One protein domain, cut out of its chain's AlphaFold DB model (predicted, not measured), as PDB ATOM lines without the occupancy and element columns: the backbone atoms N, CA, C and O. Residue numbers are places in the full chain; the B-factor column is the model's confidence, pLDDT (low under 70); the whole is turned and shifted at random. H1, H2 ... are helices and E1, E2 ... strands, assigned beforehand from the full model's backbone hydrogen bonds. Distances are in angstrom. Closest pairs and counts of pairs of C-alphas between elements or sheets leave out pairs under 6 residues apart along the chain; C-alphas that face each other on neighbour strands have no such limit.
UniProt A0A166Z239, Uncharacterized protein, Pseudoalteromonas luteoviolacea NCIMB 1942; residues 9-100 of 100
ATOM      1  N   VAL A   9      35.673  64.355  41.993       95.62
ATOM      2  CA  VAL A   9      35.829  63.314  43.006       95.62
ATOM      3  C   VAL A   9      37.279  63.313  43.463       95.62
ATOM      4  O   VAL A   9      38.179  63.040  42.669       95.62
ATOM      5  N   LEU A  10      37.505  63.654  44.726       95.31
ATOM      6  CA  LEU A  10      38.813  63.683  45.363       95.31
ATOM      7  C   LEU A  10      39.109  62.305  45.965       95.31
ATOM      8  O   LEU A  10      38.268  61.725  46.642       95.31
ATOM      9  N   ILE A  11      40.301  61.771  45.715       95.06
ATOM     10  CA  ILE A  11      40.750  60.470  46.214       95.06
ATOM     11  C   ILE A  11      42.085  60.671  46.919       95.06
ATOM     12  O   ILE A  11      43.024  61.215  46.335       95.06
ATOM     13  N   PHE A  12      42.191  60.202  48.159       92.31
ATOM     14  CA  PHE A  12      43.420  60.285  48.943       92.31
ATOM     15  C   PHE A  12      43.521  59.112  49.912       92.31
ATOM     16  O   PHE A  12      42.586  58.814  50.650       92.31
ATOM     17  N   ASP A  13      44.689  58.469  49.928       85.81
ATOM     18  CA  ASP A  13      44.984  57.301  50.769       85.81
ATOM     19  C   ASP A  13      43.903  56.203  50.658       85.81
ATOM     20  O   ASP A  13      43.896  55.461  49.677       85.81
ATOM     21  N   GLN A  14      42.981  56.121  51.622       84.50
ATOM     22  CA  GLN A  14      41.868  55.162  51.660       84.50
ATOM     23  C   GLN A  14      40.487  55.841  51.712       84.50
ATOM     24  O   GLN A  14      39.522  55.251  52.189       84.50
ATOM     25  N   SER A  15      40.383  57.086  51.245       90.88
ATOM     26  CA  SER A  15      39.125  57.833  51.206       90.88
ATOM     27  C   SER A  15      38.808  58.355  49.809       90.88
ATOM     28  O   SER A  15      39.688  58.514  48.954       90.88
ATOM     29  N   ILE A  16      37.524  58.628  49.604       94.50
ATOM     30  CA  ILE A  16      36.964  59.239  48.408       94.50
ATOM     31  C   ILE A  16      35.887  60.242  48.819       94.50
ATOM     32  O   ILE A  16      35.062  59.958  49.687       94.50
ATOM     33  N   GLU A  17      35.904  61.419  48.204       93.19
ATOM     34  CA  GLU A  17      34.990  62.513  48.524       93.19
ATOM     35  C   GLU A  17      34.475  63.171  47.252       93.19
ATOM     36  O   GLU A  17      35.216  63.366  46.287       93.19
ATOM     37  N   TYR A  18      33.194  63.520  47.252       94.44
ATOM     38  CA  TYR A  18      32.599  64.328  46.202       94.44
ATOM     39  C   TYR A  18      32.672  65.797  46.594       94.44
ATOM     40  O   TYR A  18      32.351  66.181  47.714       94.44
ATOM     41  N   VAL A  19      33.132  66.611  45.653       94.44
ATOM     42  CA  VAL A  19      33.414  68.024  45.869       94.44
ATOM     43  C   VAL A  19      32.709  68.809  44.776       94.44
ATOM     44  O   VAL A  19      33.086  68.761  43.603       94.44
ATOM     45  N   ASP A  20      31.664  69.533  45.154       93.44
ATOM     46  CA  ASP A  20      30.783  70.257  44.237       93.44
ATOM     47  C   ASP A  20      31.165  71.729  44.046       93.44
ATOM     48  O   ASP A  20      30.712  72.371  43.096       93.44
ATOM     49  N   ASN A  21      32.014  72.269  44.920       91.81
ATOM     50  CA  ASN A  21      32.428  73.661  44.885       91.81
ATOM     51  C   ASN A  21      33.825  73.877  45.494       91.81
ATOM     52  O   ASN A  21      34.432  72.990  46.096       91.81
ATOM     53  N   VAL A  22      34.344  75.095  45.328       91.31
ATOM     54  CA  VAL A  22      35.691  75.472  45.787       91.31
ATOM     55  C   VAL A  22      35.848  75.461  47.308       91.31
ATOM     56  O   VAL A  22      36.936  75.154  47.785       91.31
ATOM     57  N   GLN A  23      34.794  75.776  48.063       91.31
ATOM     58  CA  GLN A  23      34.840  75.769  49.525       91.31
ATOM     59  C   GLN A  23      34.949  74.333  50.040       91.31
ATOM     60  O   GLN A  23      35.861  74.043  50.802       91.31
ATOM     61  N   ALA A  24      34.115  73.423  49.526       91.75
ATOM     62  CA  ALA A  24      34.186  72.000  49.857       91.75
ATOM     63  C   ALA A  24      35.579  71.419  49.562       91.75
ATOM     64  O   ALA A  24      36.129  70.680  50.370       91.75
ATOM     65  N   LEU A  25      36.205  71.826  48.448       92.50
ATOM     66  CA  LEU A  25      37.581  71.426  48.149       92.50
ATOM     67  C   LEU A  25      38.563  71.926  49.211       92.50
ATOM     68  O   LEU A  25      39.436  71.178  49.644       92.50
ATOM     69  N   GLN A  26      38.473  73.204  49.579       91.62
ATOM     70  CA  GLN A  26      39.366  73.799  50.571       91.62
ATOM     71  C   GLN A  26      39.219  73.115  51.927       91.62
ATOM     72  O   GLN A  26      40.236  72.818  52.552       91.62
ATOM     73  N   ASP A  27      37.987  72.812  52.327       91.25
ATOM     74  CA  ASP A  27      37.687  72.124  53.577       91.25
ATOM     75  C   ASP A  27      38.282  70.709  53.560       91.25
ATOM     76  O   ASP A  27      39.072  70.375  54.445       91.25
ATOM     77  N   SER A  28      38.025  69.916  52.511       90.38
ATOM     78  CA  SER A  28      38.616  68.580  52.350       90.38
ATOM     79  C   SER A  28      40.141  68.620  52.424       90.38
ATOM     80  O   SER A  28      40.744  67.865  53.182       90.38
ATOM     81  N   LEU A  29      40.783  69.527  51.676       91.56
ATOM     82  CA  LEU A  29      42.243  69.638  51.624       91.56
ATOM     83  C   LEU A  29      42.857  70.110  52.949       91.56
ATOM     84  O   LEU A  29      43.978  69.707  53.261       91.56
ATOM     85  N   PHE A  30      42.152  70.941  53.719       89.75
ATOM     86  CA  PHE A  30      42.626  71.453  55.005       89.75
ATOM     87  C   PHE A  30      42.825  70.338  56.039       89.75
ATOM     88  O   PHE A  30      43.764  70.394  56.833       89.75
ATOM     89  N   TYR A  31      41.980  69.304  56.008       86.62
ATOM     90  CA  TYR A  31      42.073  68.169  56.929       86.62
ATOM     91  C   TYR A  31      43.084  67.096  56.495       86.62
ATOM     92  O   TYR A  31      43.340  66.155  57.252       86.62
ATOM     93  N   LEU A  32      43.687  67.218  55.308       89.38
ATOM     94  CA  LEU A  32      44.662  66.245  54.824       89.38
ATOM     95  C   LEU A  32      46.049  66.482  55.418       89.38
ATOM     96  O   LEU A  32      46.597  67.582  55.402       89.38
ATOM     97  N   SER A  33      46.679  65.394  55.856       91.06
ATOM     98  CA  SER A  33      48.109  65.398  56.168       91.06
ATOM     99  C   SER A  33      48.954  65.663  54.915       91.06
ATOM    100  O   SER A  33      48.552  65.354  53.792       91.06
ATOM    101  N   GLU A  34      50.194  66.129  55.089       88.94
ATOM    102  CA  GLU A  34      51.127  66.326  53.967       88.94
ATOM    103  C   GLU A  34      51.331  65.062  53.120       88.94
ATOM    104  O   GLU A  34      51.520  65.136  51.904       88.94
ATOM    105  N   LYS A  35      51.298  63.883  53.757       88.94
ATOM    106  CA  LYS A  35      51.404  62.599  53.060       88.94
ATOM    107  C   LYS A  35      50.197  62.375  52.148       88.94
ATOM    108  O   LYS A  35      50.391  61.993  50.998       88.94
ATOM    109  N   GLN A  36      48.989  62.634  52.647       90.50
ATOM    110  CA  GLN A  36      47.753  62.515  51.869       90.50
ATOM    111  C   GLN A  36      47.706  63.542  50.739       90.50
ATOM    112  O   GLN A  36      47.373  63.178  49.620       90.50
ATOM    113  N   LEU A  37      48.132  64.785  50.977       90.62
ATOM    114  CA  LEU A  37      48.213  65.807  49.927       90.62
ATOM    115  C   LEU A  37      49.144  65.395  48.775       90.62
ATOM    116  O   LEU A  37      48.843  65.660  47.614       90.62
ATOM    117  N   LYS A  38      50.261  64.716  49.070       89.12
ATOM    118  CA  LYS A  38      51.212  64.239  48.047       89.12
ATOM    119  C   LYS A  38      50.681  63.076  47.209       89.12
ATOM    120  O   LYS A  38      51.150  62.889  46.087       89.12
ATOM    121  N   THR A  39      49.762  62.279  47.748       89.75
ATOM    122  CA  THR A  39      49.171  61.127  47.050       89.75
ATOM    123  C   THR A  39      47.764  61.402  46.527       89.75
ATOM    124  O   THR A  39      47.232  60.578  45.785       89.75
ATOM    125  N   ALA A  40      47.181  62.548  46.882       93.38
ATOM    126  CA  ALA A  40      45.849  62.940  46.472       93.38
ATOM    127  C   ALA A  40      45.770  63.161  44.959       93.38
ATOM    128  O   ALA A  40      46.592  63.849  44.339       93.38
ATOM    129  N   ILE A  41      44.722  62.594  44.383       95.06
ATOM    130  CA  ILE A  41      44.324  62.790  42.997       95.06
ATOM    131  C   ILE A  41      42.861  63.208  42.966       95.06
ATOM    132  O   ILE A  41      42.113  62.956  43.908       95.06
ATOM    133  N   TYR A  42      42.437  63.819  41.872       95.12
ATOM    134  CA  TYR A  42      41.032  64.059  41.610       95.12
ATOM    135  C   TYR A  42      40.644  63.579  40.219       95.12
ATOM    136  O   TYR A  42      41.457  63.577  39.293       95.12
ATOM    137  N   ILE A  43      39.380  63.188  40.095       95.25
ATOM    138  CA  ILE A  43      38.716  62.869  38.837       95.25
ATOM    139  C   ILE A  43      37.767  64.027  38.537       95.25
ATOM    140  O   ILE A  43      36.937  64.375  39.379       95.25
ATOM    141  N   ASN A  44      37.902  64.655  37.371       93.75
ATOM    142  CA  ASN A  44      36.973  65.696  36.932       93.75
ATOM    143  C   ASN A  44      35.728  65.086  36.258       93.75
ATOM    144  O   ASN A  44      35.688  63.896  35.945       93.75
ATOM    145  N   SER A  45      34.713  65.908  35.998       90.38
ATOM    146  CA  SER A  45      33.476  65.491  35.321       90.38
ATOM    147  C   SER A  45      33.665  64.948  33.894       90.38
ATOM    148  O   SER A  45      32.764  64.291  33.381       90.38
ATOM    149  N   ASN A  46      34.827  65.171  33.271       91.44
ATOM    150  CA  ASN A  46      35.204  64.598  31.975       91.44
ATOM    151  C   ASN A  46      35.926  63.242  32.115       91.44
ATOM    152  O   ASN A  46      36.529  62.770  31.154       91.44
ATOM    153  N   GLU A  47      35.900  62.635  33.307       91.31
ATOM    154  CA  GLU A  47      36.572  61.370  33.636       91.31
ATOM    155  C   GLU A  47      38.110  61.433  33.540       91.31
ATOM    156  O   GLU A  47      38.799  60.411  33.499       91.31
ATOM    157  N   GLU A  48      38.678  62.639  33.545       93.69
ATOM    158  CA  GLU A  48      40.120  62.844  33.514       93.69
ATOM    159  C   GLU A  48      40.689  62.924  34.928       93.69
ATOM    160  O   GLU A  48      40.119  63.560  35.818       93.69
ATOM    161  N   VAL A  49      41.855  62.305  35.117       94.69
ATOM    162  CA  VAL A  49      42.485  62.163  36.431       94.69
ATOM    163  C   VAL A  49      43.755  62.992  36.514       94.69
ATOM    164  O   VAL A  49      44.626  62.911  35.641       94.69
ATOM    165  N   TYR A  50      43.883  63.753  37.597       94.69
ATOM    166  CA  TYR A  50      45.028  64.617  37.858       94.69
ATOM    167  C   TYR A  50      45.454  64.547  39.320       94.69
ATOM    168  O   TYR A  50      44.655  64.232  40.195       94.69
ATOM    169  N   ASP A  51      46.712  64.875  39.597       93.56
ATOM    170  CA  ASP A  51      47.149  65.176  40.961       93.56
ATOM    171  C   ASP A  51      46.806  66.618  41.376       93.56
ATOM    172  O   ASP A  51      46.408  67.460  40.560       93.56
ATOM    173  N   LEU A  52      47.034  66.934  42.654       90.81
ATOM    174  CA  LEU A  52      46.916  68.293  43.196       90.81
ATOM    175  C   LEU A  52      47.980  69.283  42.673       90.81
ATOM    176  O   LEU A  52      48.096  70.397  43.169       90.81
ATOM    177  N   SER A  53      48.783  68.926  41.677       90.06
ATOM    178  CA  SER A  53      49.632  69.873  40.939       90.06
ATOM    179  C   SER A  53      49.131  70.105  39.508       90.06
ATOM    180  O   SER A  53      49.671  70.957  38.807       90.06
ATOM    181  N   GLY A  54      48.068  69.407  39.088       90.06
ATOM    182  CA  GLY A  54      47.505  69.482  37.740       90.06
ATOM    183  C   GLY A  54      48.192  68.558  36.731       90.06
ATOM    184  O   GLY A  54      47.923  68.663  35.535       90.06
ATOM    185  N   ASN A  55      49.058  67.644  37.175       92.19
ATOM    186  CA  ASN A  55      49.660  66.659  36.283       92.19
ATOM    187  C   ASN A  55      48.690  65.503  36.063       92.19
ATOM    188  O   ASN A  55      48.113  64.984  37.021       92.19
ATOM    189  N   ARG A  56      48.553  65.055  34.812       93.56
ATOM    190  CA  ARG A  56      47.692  63.917  34.473       93.56
ATOM    191  C   ARG A  56      48.202  62.638  35.137       93.56
ATOM    192  O   ARG A  56      49.408  62.379  35.162       93.56
ATOM    193  N   LYS A  57      47.280  61.828  35.650       94.56
ATOM    194  CA  LYS A  57      47.549  60.523  36.265       94.56
ATOM    195  C   LYS A  57      46.673  59.450  35.631       94.56
ATOM    196  O   LYS A  57      45.731  59.743  34.901       94.56
ATOM    197  N   ASN A  58      47.000  58.198  35.926       91.62
ATOM    198  CA  ASN A  58      46.126  57.080  35.606       91.62
ATOM    199  C   ASN A  58      45.018  56.993  36.653       91.62
ATOM    200  O   ASN A  58      45.269  57.205  37.841       91.62
ATOM    201  N   ALA A  59      43.813  56.646  36.211       89.31
ATOM    202  CA  ALA A  59      42.729  56.332  37.126       89.31
ATOM    203  C   ALA A  59      43.086  55.102  37.979       89.31
ATOM    204  O   ALA A  59      43.700  54.159  37.464       89.31
ATOM    205  N   PRO A  60      42.688  55.073  39.264       92.50
ATOM    206  CA  PRO A  60      42.694  53.838  40.034       92.50
ATOM    207  C   PRO A  60      41.818  52.782  39.354       92.50
ATOM    208  O   PRO A  60      40.880  53.108  38.623       92.50
ATOM    209  N   SER A  61      42.097  51.504  39.606       94.19
ATOM    210  CA  SER A  61      41.246  50.442  39.078       94.19
ATOM    211  C   SER A  61      39.824  50.554  39.633       94.19
ATOM    212  O   SER A  61      39.603  50.961  40.774       94.19
ATOM    213  N   HIS A  62      38.852  50.101  38.850       94.69
ATOM    214  CA  HIS A  62      37.453  50.011  39.264       94.69
ATOM    215  C   HIS A  62      37.248  49.245  40.581       94.69
ATOM    216  O   HIS A  62      36.402  49.619  41.390       94.69
ATOM    217  N   SER A  63      38.060  48.214  40.840       93.88
ATOM    218  CA  SER A  63      38.046  47.486  42.112       93.88
ATOM    219  C   SER A  63      38.454  48.363  43.297       93.88
ATOM    220  O   SER A  63      37.791  48.333  44.326       93.88
ATOM    221  N   VAL A  64      39.500  49.182  43.143       94.19
ATOM    222  CA  VAL A  64      39.939  50.125  44.181       94.19
ATOM    223  C   VAL A  64      38.864  51.180  44.413       94.19
ATOM    224  O   VAL A  64      38.478  51.411  45.553       94.19
ATOM    225  N   LEU A  65      38.322  51.762  43.342       95.19
ATOM    226  CA  LEU A  65      37.247  52.752  43.428       95.19
ATOM    227  C   LEU A  65      36.001  52.189  44.121       95.19
ATOM    228  O   LEU A  65      35.421  52.856  44.971       95.19
ATOM    229  N   THR A  66      35.633  50.945  43.809       94.94
ATOM    230  CA  THR A  66      34.534  50.240  44.480       94.94
ATOM    231  C   THR A  66      34.784  50.133  45.978       94.94
ATOM    232  O   THR A  66      33.921  50.521  46.760       94.94
ATOM    233  N   THR A  67      35.965  49.664  46.384       94.81
ATOM    234  CA  THR A  67      36.325  49.548  47.802       94.81
ATOM    235  C   THR A  67      36.251  50.898  48.513       94.81
ATOM    236  O   THR A  67      35.658  50.977  49.584       94.81
ATOM    237  N   LEU A  68      36.790  51.962  47.909       95.25
ATOM    238  CA  LEU A  68      36.776  53.305  48.498       95.25
ATOM    239  C   LEU A  68      35.349  53.834  48.689       95.25
ATOM    240  O   LEU A  68      35.012  54.318  49.766       95.25
ATOM    241  N   VAL A  69      34.491  53.696  47.673       94.19
ATOM    242  CA  VAL A  69      33.080  54.108  47.761       94.19
ATOM    243  C   VAL A  69      32.356  53.313  48.844       94.19
ATOM    244  O   VAL A  69      31.662  53.890  49.674       94.19
ATOM    245  N   GLN A  70      32.544  51.993  48.888       93.88
ATOM    246  CA  GLN A  70      31.932  51.157  49.918       93.88
ATOM    247  C   GLN A  70      32.387  51.557  51.326       93.88
ATOM    248  O   GLN A  70      31.551  51.636  52.225       93.88
ATOM    249  N   GLN A  71      33.681  51.830  51.517       92.56
ATOM    250  CA  GLN A  71      34.240  52.280  52.793       92.56
ATOM    251  C   GLN A  71      33.665  53.633  53.227       92.56
ATOM    252  O   GLN A  71      33.272  53.770  54.384       92.56
ATOM    253  N   LYS A  72      33.566  54.596  52.302       92.19
ATOM    254  CA  LYS A  72      32.965  55.916  52.545       92.19
ATOM    255  C   LYS A  72      31.503  55.801  52.977       92.19
ATOM    256  O   LYS A  72      31.120  56.321  54.014       92.19
ATOM    257  N   LEU A  73      30.704  55.036  52.242       91.50
ATOM    258  CA  LEU A  73      29.289  54.866  52.567       91.50
ATOM    259  C   LEU A  73      29.087  54.143  53.908       91.50
ATOM    260  O   LEU A  73      28.199  54.499  54.679       91.50
ATOM    261  N   VAL A  74      29.933  53.158  54.228       91.56
ATOM    262  CA  VAL A  74      29.905  52.491  55.542       91.56
ATOM    263  C   VAL A  74      30.260  53.463  56.665       91.56
ATOM    264  O   VAL A  74      29.610  53.425  57.709       91.56
ATOM    265  N   SER A  75      31.256  54.336  56.474       88.81
ATOM    266  CA  SER A  75      31.627  55.323  57.495       88.81
ATOM    267  C   SER A  75      30.545  56.386  57.715       88.81
ATOM    268  O   SER A  75      30.429  56.908  58.821       88.81
ATOM    269  N   GLU A  76      29.692  56.623  56.717       88.44
ATOM    270  CA  GLU A  76      28.498  57.480  56.792       88.44
ATOM    271  C   GLU A  76      27.247  56.757  57.323       88.44
ATOM    272  O   GLU A  76      26.171  57.347  57.416       88.44
ATOM    273  N   GLY A  77      27.366  55.482  57.703       87.94
ATOM    274  CA  GLY A  77      26.274  54.701  58.290       87.94
ATOM    275  C   GLY A  77      25.329  54.053  57.275       87.94
ATOM    276  O   GLY A  77      24.291  53.516  57.669       87.94
ATOM    277  N   GLN A  78      25.674  54.050  55.984       88.00
ATOM    278  CA  GLN A  78      24.890  53.353  54.966       88.00
ATOM    279  C   GLN A  78      25.030  51.836  55.118       88.00
ATOM    280  O   GLN A  78      26.125  51.283  55.255       88.00
ATOM    281  N   CYS A  79      23.899  51.136  55.048       83.69
ATOM    282  CA  CYS A  79      23.867  49.679  55.049       83.69
ATOM    283  C   CYS A  79      23.887  49.114  53.616       83.69
ATOM    284  O   CYS A  79      23.588  49.802  52.646       83.69
ATOM    285  N   CYS A  80      24.246  47.834  53.470       83.50
ATOM    286  CA  CYS A  80      24.196  47.096  52.196       83.50
ATOM    287  C   CYS A  80      25.109  47.609  51.057       83.50
ATOM    288  O   CYS A  80      24.909  47.240  49.897       83.50
ATOM    289  N   THR A  81      26.160  48.364  51.376       87.12
ATOM    290  CA  THR A  81      27.113  48.930  50.400       87.12
ATOM    291  C   THR A  81      27.871  47.872  49.594       87.12
ATOM    292  O   THR A  81      28.266  48.133  48.465       87.12
ATOM    293  N   ALA A  82      27.999  46.642  50.106       83.69
ATOM    294  CA  ALA A  82      28.698  45.531  49.450       83.69
ATOM    295  C   ALA A  82      28.163  45.168  48.046       83.69
ATOM    296  O   ALA A  82      28.863  44.516  47.273       83.69
ATOM    297  N   LYS A  83      26.927  45.568  47.709       87.19
ATOM    298  CA  LYS A  83      26.344  45.371  46.369       87.19
ATOM    299  C   LYS A  83      26.765  46.439  45.355       87.19
ATOM    300  O   LYS A  83      26.549  46.246  44.163       87.19
ATOM    301  N   ILE A  84      27.330  47.556  45.811       89.50
ATOM    302  CA  ILE A  84      27.771  48.652  44.947       89.50
ATOM    303  C   ILE A  84      29.044  48.215  44.237       89.50
ATOM    304  O   ILE A  84      29.996  47.782  44.884       89.50
ATOM    305  N   GLN A  85      29.059  48.337  42.914       93.38
ATOM    306  CA  GLN A  85      30.222  48.067  42.080       93.38
ATOM    307  C   GLN A  85      30.402  49.214  41.098       93.38
ATOM    308  O   GLN A  85      29.472  49.573  40.378       93.38
ATOM    309  N   ILE A  86      31.606  49.773  41.073       93.75
ATOM    310  CA  ILE A  86      31.998  50.775  40.091       93.75
ATOM    311  C   ILE A  86      32.526  50.034  38.871       93.75
ATOM    312  O   ILE A  86      33.485  49.274  38.969       93.75
ATOM    313  N   THR A  87      31.906  50.254  37.722       93.50
ATOM    314  CA  THR A  87      32.340  49.737  36.417       93.50
ATOM    315  C   THR A  87      32.731  50.853  35.455       93.50
ATOM    316  O   THR A  87      33.355  50.573  34.434       93.50
ATOM    317  N   GLN A  88      32.344  52.099  35.756       92.75
ATOM    318  CA  GLN A  88      32.621  53.301  34.963       92.75
ATOM    319  C   GLN A  88      32.821  54.506  35.892       92.75
ATOM    320  O   GLN A  88      32.176  54.594  36.937       92.75
ATOM    321  N   LEU A  89      33.683  55.456  35.515       92.06
ATOM    322  CA  LEU A  89      34.046  56.575  36.395       92.06
ATOM    323  C   LEU A  89      32.882  57.538  36.660       92.06
ATOM    324  O   LEU A  89      32.748  58.015  37.785       92.06
ATOM    325  N   HIS A  90      31.984  57.770  35.696       90.88
ATOM    326  CA  HIS A  90      30.816  58.635  35.916       90.88
ATOM    327  C   HIS A  90      29.883  58.145  37.040       90.88
ATOM    328  O   HIS A  90      29.176  58.952  37.648       90.88
ATOM    329  N   GLN A  91      29.879  56.839  37.349       92.94
ATOM    330  CA  GLN A  91      29.059  56.290  38.434       92.94
ATOM    331  C   GLN A  91      29.461  56.878  39.786       92.94
ATOM    332  O   GLN A  91      28.598  57.065  40.636       92.94
ATOM    333  N   LEU A  92      30.741  57.235  39.964       93.12
ATOM    334  CA  LEU A  92      31.235  57.881  41.180       93.12
ATOM    335  C   LEU A  92      30.504  59.194  41.453       93.12
ATOM    336  O   LEU A  92      30.104  59.444  42.581       93.12
ATOM    337  N   PHE A  93      30.295  60.006  40.417       92.75
ATOM    338  CA  PHE A  93      29.648  61.308  40.550       92.75
ATOM    339  C   PHE A  93      28.181  61.174  40.925       92.75
ATOM    340  O   PHE A  93      27.699  61.939  41.749       92.75
ATOM    341  N   SER A  94      27.477  60.210  40.330       90.81
ATOM    342  CA  SER A  94      26.062  59.991  40.640       90.81
ATOM    343  C   SER A  94      25.905  59.411  42.045       90.81
ATOM    344  O   SER A  94      25.178  59.968  42.855       90.81
ATOM    345  N   LEU A  95      26.662  58.351  42.357       91.12
ATOM    346  CA  LEU A  95      26.603  57.684  43.655       91.12
ATOM    347  C   LEU A  95      26.992  58.629  44.786       91.12
ATOM    348  O   LEU A  95      26.221  58.800  45.715       91.12
ATOM    349  N   LEU A  96      28.169  59.252  44.720       91.12
ATOM    350  CA  LEU A  96      28.640  60.068  45.834       91.12
ATOM    351  C   LEU A  96      27.780  61.315  46.022       91.12
ATOM    352  O   LEU A  96      27.516  61.668  47.163       91.12
ATOM    353  N   LYS A  97      27.274  61.934  44.947       90.31
ATOM    354  CA  LYS A  97      26.352  63.072  45.057       90.31
ATOM    355  C   LYS A  97      25.077  62.723  45.829       90.31
ATOM    356  O   LYS A  97      24.597  63.567  46.574       90.31
ATOM    357  N   ASP A  98      24.539  61.517  45.660       86.81
ATOM    358  CA  ASP A  98      23.321  61.085  46.359       86.81
ATOM    359  C   ASP A  98      23.541  60.871  47.870       86.81
ATOM    360  O   ASP A  98      22.574  60.842  48.632       86.81
ATOM    361  N   PHE A  99      24.800  60.736  48.305       77.88
ATOM    362  CA  PHE A  99      25.187  60.490  49.698       77.88
ATOM    363  C   PHE A  99      26.027  61.618  50.331       77.88
ATOM    364  O   PHE A  99      26.435  61.472  51.480       77.88
ATOM    365  N   SER A 100      26.280  62.719  49.607       69.44
ATOM    366  CA  SER A 100      27.059  63.881  50.085       69.44
ATOM    367  C   SER A 100      26.206  64.933  50.782       69.44
ATOM    368  O   SER A 100      25.041  65.124  50.366       69.44
TER     369      SER A 100
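What this domain is: This is residues 9 to 100 of the 100 residues of an uncharacterized protein of Pseudoalteromonas luteoviolacea NCIMB 1942 (UniProt A0A166Z239). A small, twisted four-stranded sheet lies in the middle of three layers, with H3 and H4 running the same way over one face and H1 over the other. H2 sits off to one side, grazing the sheet, and a loop of residues 76 to 89 joins H3 to H4. The 92 printed residues hold four named helices and four named strands, in the order E1 E2 H1 H2 E3 E4 H3 H4; the sheet's order is E2 E1 E3 E4, antiparallel throughout, and the class is mixed. The whole is compact, with a radius of gyration of the C-alphas of 12.5 A and spans of 35 by 24 by 23 A.

How they stand to each other: E1, residues 9 to 12, and E2, residues 15 to 19, form a hairpin, with N 10 and O 17 at 2.8 A. H1, residues 22 to 30, is on the sheet at a height of 9.4 A, over E2 and along the strands, at 3 degrees to E2 on the local plane, which is only just fitted, to 6 C-alphas. H2, residues 34 to 39, only grazes the sheet; its closest C-alphas with E1 are Gln 36 and Phe 12, 5.7 A. E3, residues 41 to 44, is antiparallel to E1, with N 11 and O 41 at 2.8 A. E2, H1, H2 and E3 make a split strand-helix-strand unit, two strands running the same way with E1 between them, and its crossover is right-handed. E4, residues 49 to 51, forms a hairpin with E3, N 42 and O 50 being 2.8 A apart. H3, residues 62 to 75, is on the sheet, its Leu 68 C-alpha 5.8 A from that of Ser 15, the closest pair with E2. H4, residues 90 to 99, has a height of 8.8 A over the sheet, on the opposite face from H1; it runs across the strands at 88 degrees to E1 on the local plane, over E1 and, only just, with 3 C-alphas, over E2. H3, with residues 69 to 73 alone, only just touches H4, with 3 pairs of C-alphas within 8 A, the closest being Leu 73 and Phe 99 at 7.5 A; their tilt is a shallow 3 degrees, the same way. In H1, H2 and H3 every O i to N i+4 pair is within hydrogen-bond range; in H4, 5 of 6 are.

Where its parts are: E1 begins at C-alpha 9, (35.829, 63.314, 43.006). E2 measures 12.8 A, H1 12.2 A, H3 19.9 A and H4 15.0 A. H3 begins at C-alpha 62, (37.453, 50.011, 39.264), and H4 ends at C-alpha 99, (25.187, 60.490, 49.698).

The domain as a whole: The C-alphas of Asn 55 and Cys 79 are the two farthest apart, 36.1 A. The printed part has no cut; the link from H3 to H4 is long, with 14 residues. Residue 100 alone has a pLDDT under 70.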